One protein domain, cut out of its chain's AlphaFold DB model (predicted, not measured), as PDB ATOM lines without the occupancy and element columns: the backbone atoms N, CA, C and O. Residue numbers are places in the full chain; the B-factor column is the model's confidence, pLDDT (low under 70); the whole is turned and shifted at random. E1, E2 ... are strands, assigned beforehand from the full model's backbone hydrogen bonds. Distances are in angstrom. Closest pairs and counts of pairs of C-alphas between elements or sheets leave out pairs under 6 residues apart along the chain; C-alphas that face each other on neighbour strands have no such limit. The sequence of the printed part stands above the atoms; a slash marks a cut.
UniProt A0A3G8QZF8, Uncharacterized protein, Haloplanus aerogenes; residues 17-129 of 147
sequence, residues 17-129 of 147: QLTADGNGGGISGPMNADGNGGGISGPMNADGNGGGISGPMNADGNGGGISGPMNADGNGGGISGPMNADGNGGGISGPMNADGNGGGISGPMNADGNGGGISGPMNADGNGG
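AT A GLANCE: This is residues 17 to 129 of the 147 residues of an uncharacterized protein of Haloplanus aerogenes (UniProt A0A3G8QZF8). With little regular structure, the chain winds in stacked turns as a solenoid, a rod with nine short parallel strands, E1 to E9 in chain order, side by side along one wall. The printed part has 113 residues and no named helix; it is all strand, with 27 residues in named strands. It is compact, radius of gyration of the C-alphas 13.7 A, and spans 42 by 18 by 15 A.

HOW THE PARTS SIT: Edge strand E1, residues 18 to 20, is parallel to E2, residues 31 to 33, at 19 degrees; N 32 and O 18, 3.0 A apart, are within hydrogen-bond range. E8, residues 109 to 111, is parallel to edge strand E9, residues 122 to 124, at 3 degrees, with N 123 and O 109 at 2.9 A.

IN THESE COORDINATES: Between E2 and E8 come E3, 44 to 46, E4, 57 to 59, E5, 70 to 72, E6, 83 to 85, and E7, 96 to 98. Each strand is 6.5 or 6.6 A long. C-alpha 18 is at (151.737, 179.444, 198.478), C-alpha 124 at (114.458, 183.539, 208.874).

THE WHOLE: The printed part has no cut and no long link. In this model 27 printed residues have pLDDT under 70, among them 17 to 29.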
ATOM      1  N   GLN A  17     151.102 174.833 197.184       61.38
ATOM      2  CA  GLN A  17     150.535 175.841 198.068       61.38
ATOM      3  C   GLN A  17     151.520 176.991 198.300       61.38
ATOM      4  O   GLN A  17     152.705 176.785 198.581       61.38
ATOM      5  N   LEU A  18     151.002 178.213 198.203       68.50
ATOM      6  CA  LEU A  18     151.737 179.444 198.478       68.50
ATOM      7  C   LEU A  18     151.324 179.991 199.849       68.50
ATOM      8  O   LEU A  18     150.132 180.087 200.139       68.50
ATOM      9  N   THR A  19     152.302 180.386 200.664       65.56
ATOM     10  CA  THR A  19     152.073 181.116 201.921       65.56
ATOM     11  C   THR A  19     152.532 182.561 201.746       65.56
ATOM     12  O   THR A  19     153.619 182.796 201.199       65.56
ATOM     13  N   ALA A  20     151.719 183.529 202.174       61.81
ATOM     14  CA  ALA A  20     152.120 184.935 202.208       61.81
ATOM     15  C   ALA A  20     151.822 185.581 203.562       61.81
ATOM     16  O   ALA A  20     150.685 185.589 204.026       61.81
ATOM     17  N   ASP A  21     152.852 186.223 204.107       51.31
ATOM     18  CA  ASP A  21     152.831 186.917 205.394       51.31
ATOM     19  C   ASP A  21     152.251 188.358 205.238       51.31
ATOM     20  O   ASP A  21     152.761 189.308 205.829       51.31
ATOM     21  N   GLY A  22     151.230 188.574 204.380       50.78
ATOM     22  CA  GLY A  22     150.641 189.904 204.107       50.78
ATOM     23  C   GLY A  22     149.645 189.990 202.930       50.78
ATOM     24  O   GLY A  22     149.257 188.977 202.354       50.78
ATOM     25  N   ASN A  23     149.243 191.218 202.547       48.06
ATOM     26  CA  ASN A  23     148.307 191.484 201.435       48.06
ATOM     27  C   ASN A  23     148.868 190.943 200.103       48.06
ATOM     28  O   ASN A  23     149.787 191.527 199.522       48.06
ATOM     29  N   GLY A  24     148.319 189.832 199.611       48.59
ATOM     30  CA  GLY A  24     148.778 189.180 198.382       48.59
ATOM     31  C   GLY A  24     148.560 190.027 197.117       48.59
ATOM     32  O   GLY A  24     147.529 190.677 196.941       48.59
ATOM     33  N   GLY A  25     149.522 190.008 196.193       52.44
ATOM     34  CA  GLY A  25     149.275 190.379 194.795       52.44
ATOM     35  C   GLY A  25     148.495 189.282 194.055       52.44
ATOM     36  O   GLY A  25     148.194 188.245 194.635       52.44
ATOM     37  N   GLY A  26     148.195 189.503 192.769       54.84
ATOM     38  CA  GLY A  26     147.529 188.533 191.887       54.84
ATOM     39  C   GLY A  26     148.199 187.154 191.889       54.84
ATOM     40  O   GLY A  26     149.235 186.999 191.245       54.84
ATOM     41  N   ILE A  27     147.628 186.162 192.575       63.66
ATOM     42  CA  ILE A  27     148.178 184.798 192.673       63.66
ATOM     43  C   ILE A  27     147.245 183.804 191.973       63.66
ATOM     44  O   ILE A  27     146.025 183.893 192.089       63.66
ATOM     45  N   SER A  28     147.817 182.856 191.226       66.94
ATOM     46  CA  SER A  28     147.089 181.726 190.634       66.94
ATOM     47  C   SER A  28     147.512 180.429 191.317       66.94
ATOM     48  O   SER A  28     148.685 180.064 191.258       66.94
ATOM     49  N   GLY A  29     146.562 179.738 191.943       68.62
ATOM     50  CA  GLY A  29     146.794 178.499 192.687       68.62
ATOM     51  C   GLY A  29     146.365 178.574 194.159       68.62
ATOM     52  O   GLY A  29     145.935 179.633 194.615       68.62
ATOM     53  N   PRO A  30     146.435 177.446 194.892       75.62
ATOM     54  CA  PRO A  30     146.029 177.377 196.293       75.62
ATOM     55  C   PRO A  30     146.899 178.259 197.201       75.62
ATOM     56  O   PRO A  30     148.128 178.217 197.102       75.62
ATOM     57  N   MET A  31     146.281 178.987 198.132       74.19
ATOM     58  CA  MET A  31     146.978 179.923 199.021       74.19
ATOM     59  C   MET A  31     146.491 179.844 200.474       74.19
ATOM     60  O   MET A  31     145.289 179.745 200.708       74.19
ATOM     61  N   ASN A  32     147.417 179.968 201.429       75.81
ATOM     62  CA  ASN A  32     147.111 180.263 202.833       75.81
ATOM     63  C   ASN A  32     147.702 181.637 203.193       75.81
ATOM     64  O   ASN A  32     148.850 181.924 202.832       75.81
ATOM     65  N   ALA A  33     146.925 182.490 203.858       69.00
ATOM     66  CA  ALA A  33     147.359 183.823 204.265       69.00
ATOM     67  C   ALA A  33     147.070 184.078 205.747       69.00
ATOM     68  O   ALA A  33     145.922 184.021 206.176       69.00
ATOM     69  N   ASP A  34     148.096 184.497 206.479       60.22
ATOM     70  CA  ASP A  34     148.003 184.831 207.908       60.22
ATOM     71  C   ASP A  34     147.404 186.248 208.131       60.22
ATOM     72  O   ASP A  34     147.453 186.814 209.222       60.22
ATOM     73  N   GLY A  35     146.884 186.881 207.068       62.47
ATOM     74  CA  GLY A  35     146.398 188.263 207.044       62.47
ATOM     75  C   GLY A  35     145.310 188.489 205.989       62.47
ATOM     76  O   GLY A  35     144.611 187.557 205.598       62.47
ATOM     77  N   ASN A  36     145.136 189.730 205.514       60.44
ATOM     78  CA  ASN A  36     144.095 190.006 204.520       60.44
ATOM     79  C   ASN A  36     144.457 189.429 203.141       60.44
ATOM     80  O   ASN A  36     145.565 189.625 202.633       60.44
ATOM     81  N   GLY A  37     143.496 188.762 202.505       56.62
ATOM     82  CA  GLY A  37     143.662 188.167 201.185       56.62
ATOM     83  C   GLY A  37     143.883 189.186 200.069       56.62
ATOM     84  O   GLY A  37     143.330 190.284 200.065       56.62
ATOM     85  N   GLY A  38     144.705 188.796 199.099       60.81
ATOM     86  CA  GLY A  38     144.929 189.514 197.850       60.81
ATOM     87  C   GLY A  38     143.900 189.207 196.764       60.81
ATOM     88  O   GLY A  38     142.919 188.506 196.995       60.81
ATOM     89  N   GLY A  39     144.165 189.686 195.546       64.12
ATOM     90  CA  GLY A  39     143.495 189.189 194.342       64.12
ATOM     91  C   GLY A  39     143.941 187.755 194.036       64.12
ATOM     92  O   GLY A  39     145.100 187.575 193.673       64.12
ATOM     93  N   ILE A  40     143.096 186.732 194.174       67.88
ATOM     94  CA  ILE A  40     143.520 185.323 194.008       67.88
ATOM     95  C   ILE A  40     142.602 184.585 193.034       67.88
ATOM     96  O   ILE A  40     141.383 184.716 193.087       67.88
ATOM     97  N   SER A  41     143.187 183.784 192.146       72.94
ATOM     98  CA  SER A  41     142.480 182.812 191.311       72.94
ATOM     99  C   SER A  41     142.847 181.404 191.774       72.94
ATOM    100  O   SER A  41     143.891 180.866 191.399       72.94
ATOM    101  N   GLY A  42     141.995 180.804 192.597       73.31
ATOM    102  CA  GLY A  42     142.236 179.507 193.224       73.31
ATOM    103  C   GLY A  42     141.669 179.425 194.644       73.31
ATOM    104  O   GLY A  42     141.129 180.414 195.137       73.31
ATOM    105  N   PRO A  43     141.760 178.249 195.291       80.88
ATOM    106  CA  PRO A  43     141.331 178.073 196.675       80.88
ATOM    107  C   PRO A  43     142.161 178.919 197.646       80.88
ATOM    108  O   PRO A  43     143.388 178.966 197.519       80.88
ATOM    109  N   MET A  44     141.515 179.523 198.641       78.75
ATOM    110  CA  MET A  44     142.181 180.312 199.678       78.75
ATOM    111  C   MET A  44     141.701 179.936 201.086       78.75
ATOM    112  O   MET A  44     140.498 179.811 201.304       78.75
ATOM    113  N   ASN A  45     142.629 179.849 202.040       81.06
ATOM    114  CA  ASN A  45     142.331 179.965 203.472       81.06
ATOM    115  C   ASN A  45     142.976 181.244 204.026       81.06
ATOM    116  O   ASN A  45     144.128 181.541 203.686       81.06
ATOM    117  N   ALA A  46     142.247 182.009 204.836       74.69
ATOM    118  CA  ALA A  46     142.744 183.239 205.445       74.69
ATOM    119  C   ALA A  46     142.363 183.337 206.925       74.69
ATOM    120  O   ALA A  46     141.184 183.278 207.255       74.69
ATOM    121  N   ASP A  47     143.340 183.616 207.783       71.38
ATOM    122  CA  ASP A  47     143.095 183.874 209.211       71.38
ATOM    123  C   ASP A  47     142.517 185.297 209.431       71.38
ATOM    124  O   ASP A  47     142.022 185.646 210.501       71.38
ATOM    125  N   GLY A  48     142.611 186.159 208.408       69.69
ATOM    126  CA  GLY A  48     142.117 187.538 208.396       69.69
ATOM    127  C   GLY A  48     140.914 187.760 207.470       69.69
ATOM    128  O   GLY A  48     140.115 186.863 207.214       69.69
ATOM    129  N   ASN A  49     140.760 188.985 206.943       66.62
ATOM    130  CA  ASN A  49     139.673 189.279 206.004       66.62
ATOM    131  C   ASN A  49     140.004 188.817 204.575       66.62
ATOM    132  O   ASN A  49     141.136 188.933 204.107       66.62
ATOM    133  N   GLY A  50     138.996 188.382 203.824       61.94
ATOM    134  CA  GLY A  50     139.142 188.017 202.418       61.94
ATOM    135  C   GLY A  50     139.367 189.193 201.473       61.94
ATOM    136  O   GLY A  50     138.840 190.289 201.666       61.94
ATOM    137  N   GLY A  51     140.143 188.941 200.419       67.25
ATOM    138  CA  GLY A  51     140.339 189.846 199.287       67.25
ATOM    139  C   GLY A  51     139.374 189.583 198.132       67.25
ATOM    140  O   GLY A  51     138.315 188.983 198.301       67.25
ATOM    141  N   GLY A  52     139.755 190.034 196.936       71.25
ATOM    142  CA  GLY A  52     139.060 189.698 195.693       71.25
ATOM    143  C   GLY A  52     139.424 188.287 195.226       71.25
ATOM    144  O   GLY A  52     140.548 188.086 194.783       71.25
ATOM    145  N   ILE A  53     138.524 187.307 195.289       72.19
ATOM    146  CA  ILE A  53     138.871 185.901 195.005       72.19
ATOM    147  C   ILE A  53     137.987 185.329 193.904       72.19
ATOM    148  O   ILE A  53     136.774 185.496 193.914       72.19
ATOM    149  N   SER A  54     138.592 184.614 192.962       79.62
ATOM    150  CA  SER A  54     137.908 183.745 192.008       79.62
ATOM    151  C   SER A  54     138.242 182.297 192.354       79.62
ATOM    152  O   SER A  54     139.272 181.766 191.934       79.62
ATOM    153  N   GLY A  55     137.390 181.663 193.152       81.88
ATOM    154  CA  GLY A  55     137.616 180.335 193.714       81.88
ATOM    155  C   GLY A  55     136.991 180.170 195.102       81.88
ATOM    156  O   GLY A  55     136.419 181.124 195.629       81.88
ATOM    157  N   PRO A  56     137.067 178.961 195.686       85.31
ATOM    158  CA  PRO A  56     136.601 178.711 197.047       85.31
ATOM    159  C   PRO A  56     137.423 179.480 198.089       85.31
ATOM    160  O   PRO A  56     138.650 179.528 197.977       85.31
ATOM    161  N   MET A  57     136.772 180.005 199.124       83.38
ATOM    162  CA  MET A  57     137.441 180.655 200.254       83.38
ATOM    163  C   MET A  57     136.919 180.146 201.604       83.38
ATOM    164  O   MET A  57     135.708 180.035 201.785       83.38
ATOM    165  N   ASN A  58     137.828 179.938 202.560       85.69
ATOM    166  CA  ASN A  58     137.518 179.933 203.993       85.69
ATOM    167  C   ASN A  58     138.217 181.119 204.676       85.69
ATOM    168  O   ASN A  58     139.388 181.384 204.380       85.69
ATOM    169  N   ALA A  59     137.509 181.837 205.546       80.12
ATOM    170  CA  ALA A  59     138.041 182.984 206.277       80.12
ATOM    171  C   ALA A  59     137.603 182.975 207.746       80.12
ATOM    172  O   ALA A  59     136.407 182.932 208.014       80.12
ATOM    173  N   ASP A  60     138.540 183.145 208.673       79.12
ATOM    174  CA  ASP A  60     138.211 183.322 210.098       79.12
ATOM    175  C   ASP A  60     137.702 184.759 210.375       79.12
ATOM    176  O   ASP A  60     137.087 185.061 211.398       79.12
ATOM    177  N   GLY A  61     137.967 185.689 209.448       76.25
ATOM    178  CA  GLY A  61     137.505 187.076 209.482       76.25
ATOM    179  C   GLY A  61     136.295 187.359 208.584       76.25
ATOM    180  O   GLY A  61     135.470 186.498 208.284       76.25
ATOM    181  N   ASN A  62     136.171 188.611 208.125       71.75
ATOM    182  CA  ASN A  62     135.116 188.993 207.182       71.75
ATOM    183  C   ASN A  62     135.485 188.635 205.735       71.75
ATOM    184  O   ASN A  62     136.647 188.701 205.332       71.75
ATOM    185  N   GLY A  63     134.481 188.361 204.909       65.75
ATOM    186  CA  GLY A  63     134.643 188.121 203.481       65.75
ATOM    187  C   GLY A  63     134.872 189.365 202.633       65.75
ATOM    188  O   GLY A  63     134.344 190.443 202.906       65.75
ATOM    189  N   GLY A  64     135.643 189.182 201.561       72.12
ATOM    190  CA  GLY A  64     135.849 190.168 200.502       72.12
ATOM    191  C   GLY A  64     134.901 189.976 199.317       72.12
ATOM    192  O   GLY A  64     133.819 189.406 199.440       72.12
ATOM    193  N   GLY A  65     135.307 190.473 198.148       77.62
ATOM    194  CA  GLY A  65     134.590 190.245 196.894       77.62
ATOM    195  C   GLY A  65     134.917 188.867 196.318       77.62
ATOM    196  O   GLY A  65     136.040 188.673 195.862       77.62
ATOM    197  N   ILE A  66     133.983 187.917 196.296       79.25
ATOM    198  CA  ILE A  66     134.278 186.528 195.900       79.25
ATOM    199  C   ILE A  66     133.413 186.079 194.727       79.25
ATOM    200  O   ILE A  66     132.211 186.307 194.691       79.25
ATOM    201  N   SER A  67     134.023 185.415 193.753       83.88
ATOM    202  CA  SER A  67     133.354 184.618 192.725       83.88
ATOM    203  C   SER A  67     133.657 183.148 192.991       83.88
ATOM    204  O   SER A  67     134.711 182.640 192.609       83.88
ATOM    205  N   GLY A  68     132.752 182.475 193.691       85.81
ATOM    206  CA  GLY A  68     132.938 181.115 194.184       85.81
ATOM    207  C   GLY A  68     132.284 180.889 195.549       85.81
ATOM    208  O   GLY A  68     131.707 181.819 196.113       85.81
ATOM    209  N   PRO A  69     132.341 179.650 196.069       88.25
ATOM    210  CA  PRO A  69     131.846 179.330 197.404       88.25
ATOM    211  C   PRO A  69     132.667 180.015 198.501       88.25
ATOM    212  O   PRO A  69     133.895 180.060 198.406       88.25
ATOM    213  N   MET A  70     132.008 180.469 199.564       86.62
ATOM    214  CA  MET A  70     132.669 181.044 200.737       86.62
ATOM    215  C   MET A  70     132.131 180.465 202.048       86.62
ATOM    216  O   MET A  70     130.918 180.352 202.212       86.62
ATOM    217  N   ASN A  71     133.032 180.201 202.995       88.00
ATOM    218  CA  ASN A  71     132.717 180.099 204.423       88.00
ATOM    219  C   ASN A  71     133.447 181.212 205.189       88.00
ATOM    220  O   ASN A  71     134.624 181.464 204.913       88.00
ATOM    221  N   ALA A  72     132.754 181.882 206.108       83.81
ATOM    222  CA  ALA A  72     133.317 182.949 206.928       83.81
ATOM    223  C   ALA A  72     132.835 182.862 208.380       83.81
ATOM    224  O   ALA A  72     131.629 182.855 208.609       83.81
ATOM    225  N   ASP A  73     133.745 182.918 209.346       83.81
ATOM    226  CA  ASP A  73     133.369 183.010 210.767       83.81
ATOM    227  C   ASP A  73     132.919 184.448 211.126       83.81
ATOM    228  O   ASP A  73     132.266 184.711 212.135       83.81
ATOM    229  N   GLY A  74     133.269 185.426 210.281       80.81
ATOM    230  CA  GLY A  74     132.826 186.815 210.375       80.81
ATOM    231  C   GLY A  74     131.636 187.155 209.470       80.81
ATOM    232  O   GLY A  74     130.791 186.329 209.131       80.81
ATOM    233  N   ASN A  75     131.549 188.423 209.057       77.94
ATOM    234  CA  ASN A  75     130.521 188.878 208.118       77.94
ATOM    235  C   ASN A  75     130.916 188.600 206.662       77.94
ATOM    236  O   ASN A  75     132.089 188.662 206.294       77.94
ATOM    237  N   GLY A  76     129.927 188.406 205.798       70.31
ATOM    238  CA  GLY A  76     130.115 188.268 204.360       70.31
ATOM    239  C   GLY A  76     130.346 189.568 203.605       70.31
ATOM    240  O   GLY A  76     129.800 190.618 203.941       70.31
ATOM    241  N   GLY A  77     131.132 189.464 202.533       77.00
ATOM    242  CA  GLY A  77     131.328 190.517 201.541       77.00
ATOM    243  C   GLY A  77     130.384 190.385 200.341       77.00
ATOM    244  O   GLY A  77     129.303 189.806 200.428       77.00
ATOM    245  N   GLY A  78     130.783 190.954 199.201       81.81
ATOM    246  CA  GLY A  78     130.056 190.805 197.940       81.81
ATOM    247  C   GLY A  78     130.377 189.467 197.275       81.81
ATOM    248  O   GLY A  78     131.513 189.281 196.846       81.81
ATOM    249  N   ILE A  79     129.420 188.547 197.153       82.56
ATOM    250  CA  ILE A  79     129.688 187.176 196.684       82.56
ATOM    251  C   ILE A  79     128.829 186.808 195.478       82.56
ATOM    252  O   ILE A  79     127.621 187.013 195.464       82.56
ATOM    253  N   SER A  80     129.450 186.223 194.461       87.69
ATOM    254  CA  SER A  80     128.791 185.507 193.374       87.69
ATOM    255  C   SER A  80     129.061 184.017 193.559       87.69
ATOM    256  O   SER A  80     130.122 183.511 193.187       87.69
ATOM    257  N   GLY A  81     128.131 183.323 194.207       88.00
ATOM    258  CA  GLY A  81     128.291 181.939 194.638       88.00
ATOM    259  C   GLY A  81     127.614 181.654 195.982       88.00
ATOM    260  O   GLY A  81     127.034 182.558 196.582       88.00
ATOM    261  N   PRO A  82     127.646 180.389 196.439       90.25
ATOM    262  CA  PRO A  82     127.125 180.007 197.747       90.25
ATOM    263  C   PRO A  82     127.935 180.619 198.895       90.25
ATOM    264  O   PRO A  82     129.164 180.655 198.819       90.25
ATOM    265  N   MET A  83     127.265 181.015 199.975       88.69
ATOM    266  CA  MET A  83     127.921 181.495 201.193       88.69
ATOM    267  C   MET A  83     127.355 180.847 202.460       88.69
ATOM    268  O   MET A  83     126.137 180.749 202.603       88.69
ATOM    269  N   ASN A  84     128.241 180.511 203.398       89.50
ATOM    270  CA  ASN A  84     127.914 180.336 204.814       89.50
ATOM    271  C   ASN A  84     128.667 181.382 205.649       89.50
ATOM    272  O   ASN A  84     129.851 181.622 205.394       89.50
ATOM    273  N   ALA A  85     127.985 182.014 206.604       85.44
ATOM    274  CA  ALA A  85     128.575 183.008 207.495       85.44
ATOM    275  C   ALA A  85     128.066 182.854 208.933       85.44
ATOM    276  O   ALA A  85     126.856 182.866 209.138       85.44
ATOM    277  N   ASP A  86     128.953 182.834 209.922       85.44
ATOM    278  CA  ASP A  86     128.534 182.868 211.335       85.44
ATOM    279  C   ASP A  86     128.125 184.303 211.750       85.44
ATOM    280  O   ASP A  86     127.424 184.540 212.734       85.44
ATOM    281  N   GLY A  87     128.555 185.309 210.980       82.88
ATOM    282  CA  GLY A  87     128.141 186.701 211.123       82.88
ATOM    283  C   GLY A  87     126.967 187.098 210.220       82.88
ATOM    284  O   GLY A  87     126.111 186.308 209.833       82.88
ATOM    285  N   ASN A  88     126.916 188.385 209.864       80.00
ATOM    286  CA  ASN A  88     125.918 188.907 208.929       80.00
ATOM    287  C   ASN A  88     126.335 188.679 207.470       80.00
ATOM    288  O   ASN A  88     127.515 188.728 207.130       80.00
ATOM    289  N   GLY A  89     125.363 188.543 206.577       74.06
ATOM    290  CA  GLY A  89     125.576 188.476 205.136       74.06
ATOM    291  C   GLY A  89     125.799 189.815 204.455       74.06
ATOM    292  O   GLY A  89     125.196 190.827 204.811       74.06
ATOM    293  N   GLY A  90     126.626 189.790 203.410       80.00
ATOM    294  CA  GLY A  90     126.803 190.897 202.474       80.00
ATOM    295  C   GLY A  90     125.836 190.829 201.287       80.00
ATOM    296  O   GLY A  90     124.743 190.270 201.368       80.00
ATOM    297  N   GLY A  91     126.231 191.436 200.167       84.12
ATOM    298  CA  GLY A  91     125.484 191.352 198.911       84.12
ATOM    299  C   GLY A  91     125.800 190.052 198.174       84.12
ATOM    300  O   GLY A  91     126.942 189.872 197.761       84.12
ATOM    301  N   ILE A  92     124.825 189.161 197.984       84.25
ATOM    302  CA  ILE A  92     125.077 187.814 197.445       84.25
ATOM    303  C   ILE A  92     124.223 187.520 196.217       84.25
ATOM    304  O   ILE A  92     123.012 187.703 196.214       84.25
ATOM    305  N   SER A  93     124.855 187.015 195.164       89.12
ATOM    306  CA  SER A  93     124.205 186.368 194.028       89.12
ATOM    307  C   SER A  93     124.439 184.865 194.136       89.12
ATOM    308  O   SER A  93     125.444 184.346 193.650       89.12
ATOM    309  N   GLY A  94     123.523 184.168 194.797       88.88
ATOM    310  CA  GLY A  94     123.642 182.752 195.122       88.88
ATOM    311  C   GLY A  94     122.927 182.394 196.428       88.88
ATOM    312  O   GLY A  94     122.342 183.271 197.066       88.88
ATOM    313  N   PRO A  95     122.936 181.106 196.813       90.75
ATOM    314  CA  PRO A  95     122.394 180.666 198.092       90.75
ATOM    315  C   PRO A  95     123.193 181.219 199.275       90.75
ATOM    316  O   PRO A  95     124.423 181.242 199.219       90.75
ATOM    317  N   MET A  96     122.511 181.579 200.360       89.06
ATOM    318  CA  MET A  96     123.157 181.999 201.603       89.06
ATOM    319  C   MET A  96     122.574 181.300 202.837       89.06
ATOM    320  O   MET A  96     121.354 181.203 202.963       89.06
ATOM    321  N   ASN A  97     123.450 180.915 203.767       89.94
ATOM    322  CA  ASN A  97     123.113 180.675 205.172       89.94
ATOM    323  C   ASN A  97     123.883 181.667 206.062       89.94
ATOM    324  O   ASN A  97     125.081 181.864 205.840       89.94
ATOM    325  N   ALA A  98     123.211 182.294 207.028       85.62
ATOM    326  CA  ALA A  98     123.853 183.180 208.000       85.62
ATOM    327  C   ALA A  98     123.283 183.015 209.414       85.62
ATOM    328  O   ALA A  98     122.071 183.107 209.582       85.62
ATOM    329  N   ASP A  99     124.131 182.909 210.431       85.69
ATOM    330  CA  ASP A  99     123.665 182.917 211.830       85.69
ATOM    331  C   ASP A  99     123.291 184.352 212.278       85.69
ATOM    332  O   ASP A  99     122.547 184.576 213.232       85.69
ATOM    333  N   GLY A 100     123.792 185.371 211.570       83.00
ATOM    334  CA  GLY A 100     123.411 186.770 211.747       83.00
ATOM    335  C   GLY A 100     122.241 187.217 210.863       83.00
ATOM    336  O   GLY A 100     121.374 186.451 210.456       83.00
ATOM    337  N   ASN A 101     122.201 188.511 210.540       80.25
ATOM    338  CA  ASN A 101     121.255 189.062 209.566       80.25
ATOM    339  C   ASN A 101     121.782 188.867 208.138       80.25
ATOM    340  O   ASN A 101     122.980 189.004 207.909       80.25
ATOM    341  N   GLY A 102     120.921 188.666 207.144       74.00
ATOM    342  CA  GLY A 102     121.348 188.705 205.739       74.00
ATOM    343  C   GLY A 102     121.314 190.093 205.116       74.00
ATOM    344  O   GLY A 102     120.547 190.971 205.518       74.00
ATOM    345  N   GLY A 103     122.135 190.262 204.082       80.44
ATOM    346  CA  GLY A 103     122.187 191.457 203.250       80.44
ATOM    347  C   GLY A 103     121.246 191.393 202.044       80.44
ATOM    348  O   GLY A 103     120.165 190.807 202.093       80.44
ATOM    349  N   GLY A 104     121.639 192.050 200.951       83.81
ATOM    350  CA  GLY A 104     120.898 192.012 199.691       83.81
ATOM    351  C   GLY A 104     121.198 190.732 198.914       83.81
ATOM    352  O   GLY A 104     122.340 190.552 198.496       83.81
ATOM    353  N   ILE A 105     120.212 189.860 198.697       83.38
ATOM    354  CA  ILE A 105     120.449 188.522 198.126       83.38
ATOM    355  C   ILE A 105     119.613 188.277 196.878       83.38
ATOM    356  O   ILE A 105     118.411 188.501 196.853       83.38
ATOM    357  N   SER A 106     120.255 187.794 195.820       88.25
ATOM    358  CA  SER A 106     119.609 187.214 194.643       88.25
ATOM    359  C   SER A 106     119.818 185.704 194.684       88.25
ATOM    360  O   SER A 106     120.846 185.197 194.238       88.25
ATOM    361  N   GLY A 107     118.861 184.993 195.269       87.88
ATOM    362  CA  GLY A 107     118.959 183.566 195.553       87.88
ATOM    363  C   GLY A 107     118.218 183.168 196.833       87.88
ATOM    364  O   GLY A 107     117.636 184.024 197.500       87.88
ATOM    365  N   PRO A 108     118.201 181.864 197.161       89.31
ATOM    366  CA  PRO A 108     117.645 181.374 198.415       89.31
ATOM    367  C   PRO A 108     118.452 181.855 199.621       89.31
ATOM    368  O   PRO A 108     119.683 181.866 199.570       89.31
ATOM    369  N   MET A 109     117.773 182.173 200.717       87.69
ATOM    370  CA  MET A 109     118.415 182.591 201.960       87.69
ATOM    371  C   MET A 109     117.811 181.881 203.175       87.69
ATOM    372  O   MET A 109     116.587 181.817 203.301       87.69
ATOM    373  N   ASN A 110     118.672 181.424 204.085       89.38
ATOM    374  CA  ASN A 110     118.320 181.081 205.463       89.38
ATOM    375  C   ASN A 110     119.103 181.984 206.425       89.38
ATOM    376  O   ASN A 110     120.310 182.153 206.232       89.38
ATOM    377  N   ALA A 111     118.446 182.554 207.435       84.50
ATOM    378  CA  ALA A 111     119.156 183.245 208.506       84.50
ATOM    379  C   ALA A 111     118.484 183.179 209.874       84.50
ATOM    380  O   ALA A 111     117.269 183.315 209.969       84.50
ATOM    381  N   ASP A 112     119.279 183.106 210.934       84.75
ATOM    382  CA  ASP A 112     118.761 183.134 212.309       84.75
ATOM    383  C   ASP A 112     118.440 184.581 212.754       84.75
ATOM    384  O   ASP A 112     117.702 184.832 213.706       84.75
ATOM    385  N   GLY A 113     118.980 185.582 212.050       81.62
ATOM    386  CA  GLY A 113     118.657 186.995 212.237       81.62
ATOM    387  C   GLY A 113     117.543 187.505 211.317       81.62
ATOM    388  O   GLY A 113     116.631 186.796 210.909       81.62
ATOM    389  N   ASN A 114     117.604 188.793 210.978       77.25
ATOM    390  CA  ASN A 114     116.700 189.408 210.008       77.25
ATOM    391  C   ASN A 114     117.194 189.201 208.564       77.25
ATOM    392  O   ASN A 114     118.395 189.195 208.303       77.25
ATOM    393  N   GLY A 115     116.283 189.139 207.596       70.06
ATOM    394  CA  GLY A 115     116.617 189.210 206.170       70.06
ATOM    395  C   GLY A 115     116.682 190.632 205.634       70.06
ATOM    396  O   GLY A 115     115.888 191.489 206.022       70.06
ATOM    397  N   GLY A 116     117.595 190.874 204.693       77.12
ATOM    398  CA  GLY A 116     117.659 192.102 203.907       77.12
ATOM    399  C   GLY A 116     116.700 192.094 202.711       77.12
ATOM    400  O   GLY A 116     115.630 191.488 202.745       77.12
ATOM    401  N   GLY A 117     117.064 192.810 201.643       81.00
ATOM    402  CA  GLY A 117     116.317 192.781 200.384       81.00
ATOM    403  C   GLY A 117     116.628 191.509 199.599       81.00
ATOM    404  O   GLY A 117     117.772 191.329 199.187       81.00
ATOM    405  N   ILE A 118     115.648 190.635 199.382       79.88
ATOM    406  CA  ILE A 118     115.887 189.305 198.801       79.88
ATOM    407  C   ILE A 118     115.044 189.112 197.549       79.88
ATOM    408  O   ILE A 118     113.840 189.325 197.560       79.88
ATOM    409  N   SER A 119     115.669 188.660 196.471       85.50
ATOM    410  CA  SER A 119     115.003 188.166 195.271       85.50
ATOM    411  C   SER A 119     115.192 186.653 195.219       85.50
ATOM    412  O   SER A 119     116.230 186.154 194.775       85.50
ATOM    413  N   GLY A 120     114.223 185.921 195.760       85.00
ATOM    414  CA  GLY A 120     114.305 184.481 195.986       85.00
ATOM    415  C   GLY A 120     113.564 184.033 197.251       85.00
ATOM    416  O   GLY A 120     112.997 184.862 197.962       85.00
ATOM    417  N   PRO A 121     113.528 182.715 197.519       86.88
ATOM    418  CA  PRO A 121     112.963 182.171 198.749       86.88
ATOM    419  C   PRO A 121     113.746 182.607 199.989       86.88
ATOM    420  O   PRO A 121     114.976 182.587 199.974       86.88
ATOM    421  N   MET A 122     113.040 182.911 201.074       84.25
ATOM    422  CA  MET A 122     113.644 183.256 202.360       84.25
ATOM    423  C   MET A 122     113.040 182.430 203.500       84.25
ATOM    424  O   MET A 122     111.816 182.335 203.603       84.25
ATOM    425  N   ASN A 123     113.898 181.921 204.386       87.56
ATOM    426  CA  ASN A 123     113.538 181.532 205.750       87.56
ATOM    427  C   ASN A 123     114.345 182.383 206.742       87.56
ATOM    428  O   ASN A 123     115.563 182.483 206.580       87.56
ATOM    429  N   ALA A 124     113.708 182.985 207.748       82.19
ATOM    430  CA  ALA A 124     114.458 183.539 208.874       82.19
ATOM    431  C   ALA A 124     113.714 183.564 210.207       82.19
ATOM    432  O   ALA A 124     112.497 183.713 210.239       82.19
ATOM    433  N   ASP A 125     114.457 183.532 211.306       82.06
ATOM    434  CA  ASP A 125     113.865 183.613 212.649       82.06
ATOM    435  C   ASP A 125     113.536 185.074 213.034       82.06
ATOM    436  O   ASP A 125     112.698 185.350 213.896       82.06
ATOM    437  N   GLY A 126     114.167 186.051 212.375       76.81
ATOM    438  CA  GLY A 126     113.882 187.477 212.536       76.81
ATOM    439  C   GLY A 126     112.796 188.021 211.598       76.81
ATOM    440  O   GLY A 126     111.963 187.313 211.041       76.81
ATOM    441  N   ASN A 127     112.801 189.340 211.408       71.06
ATOM    442  CA  ASN A 127     112.019 190.026 210.379       71.06
ATOM    443  C   ASN A 127     112.672 189.819 209.006       71.06
ATOM    444  O   ASN A 127     113.892 189.747 208.921       71.06
ATOM    445  N   GLY A 128     111.927 189.840 207.904       64.06
ATOM    446  CA  GLY A 128     112.558 189.975 206.579       64.06
ATOM    447  C   GLY A 128     112.335 191.343 205.959       64.06
ATOM    448  O   GLY A 128     111.396 192.049 206.313       64.06
ATOM    449  N   GLY A 129     113.232 191.747 205.067       70.12
ATOM    450  CA  GLY A 129     113.171 193.016 204.355       70.12
ATOM    451  C   GLY A 129     112.209 192.978 203.168       70.12
ATOM    452  O   GLY A 129     111.216 192.256 203.162       70.12
TER     453      GLY A 129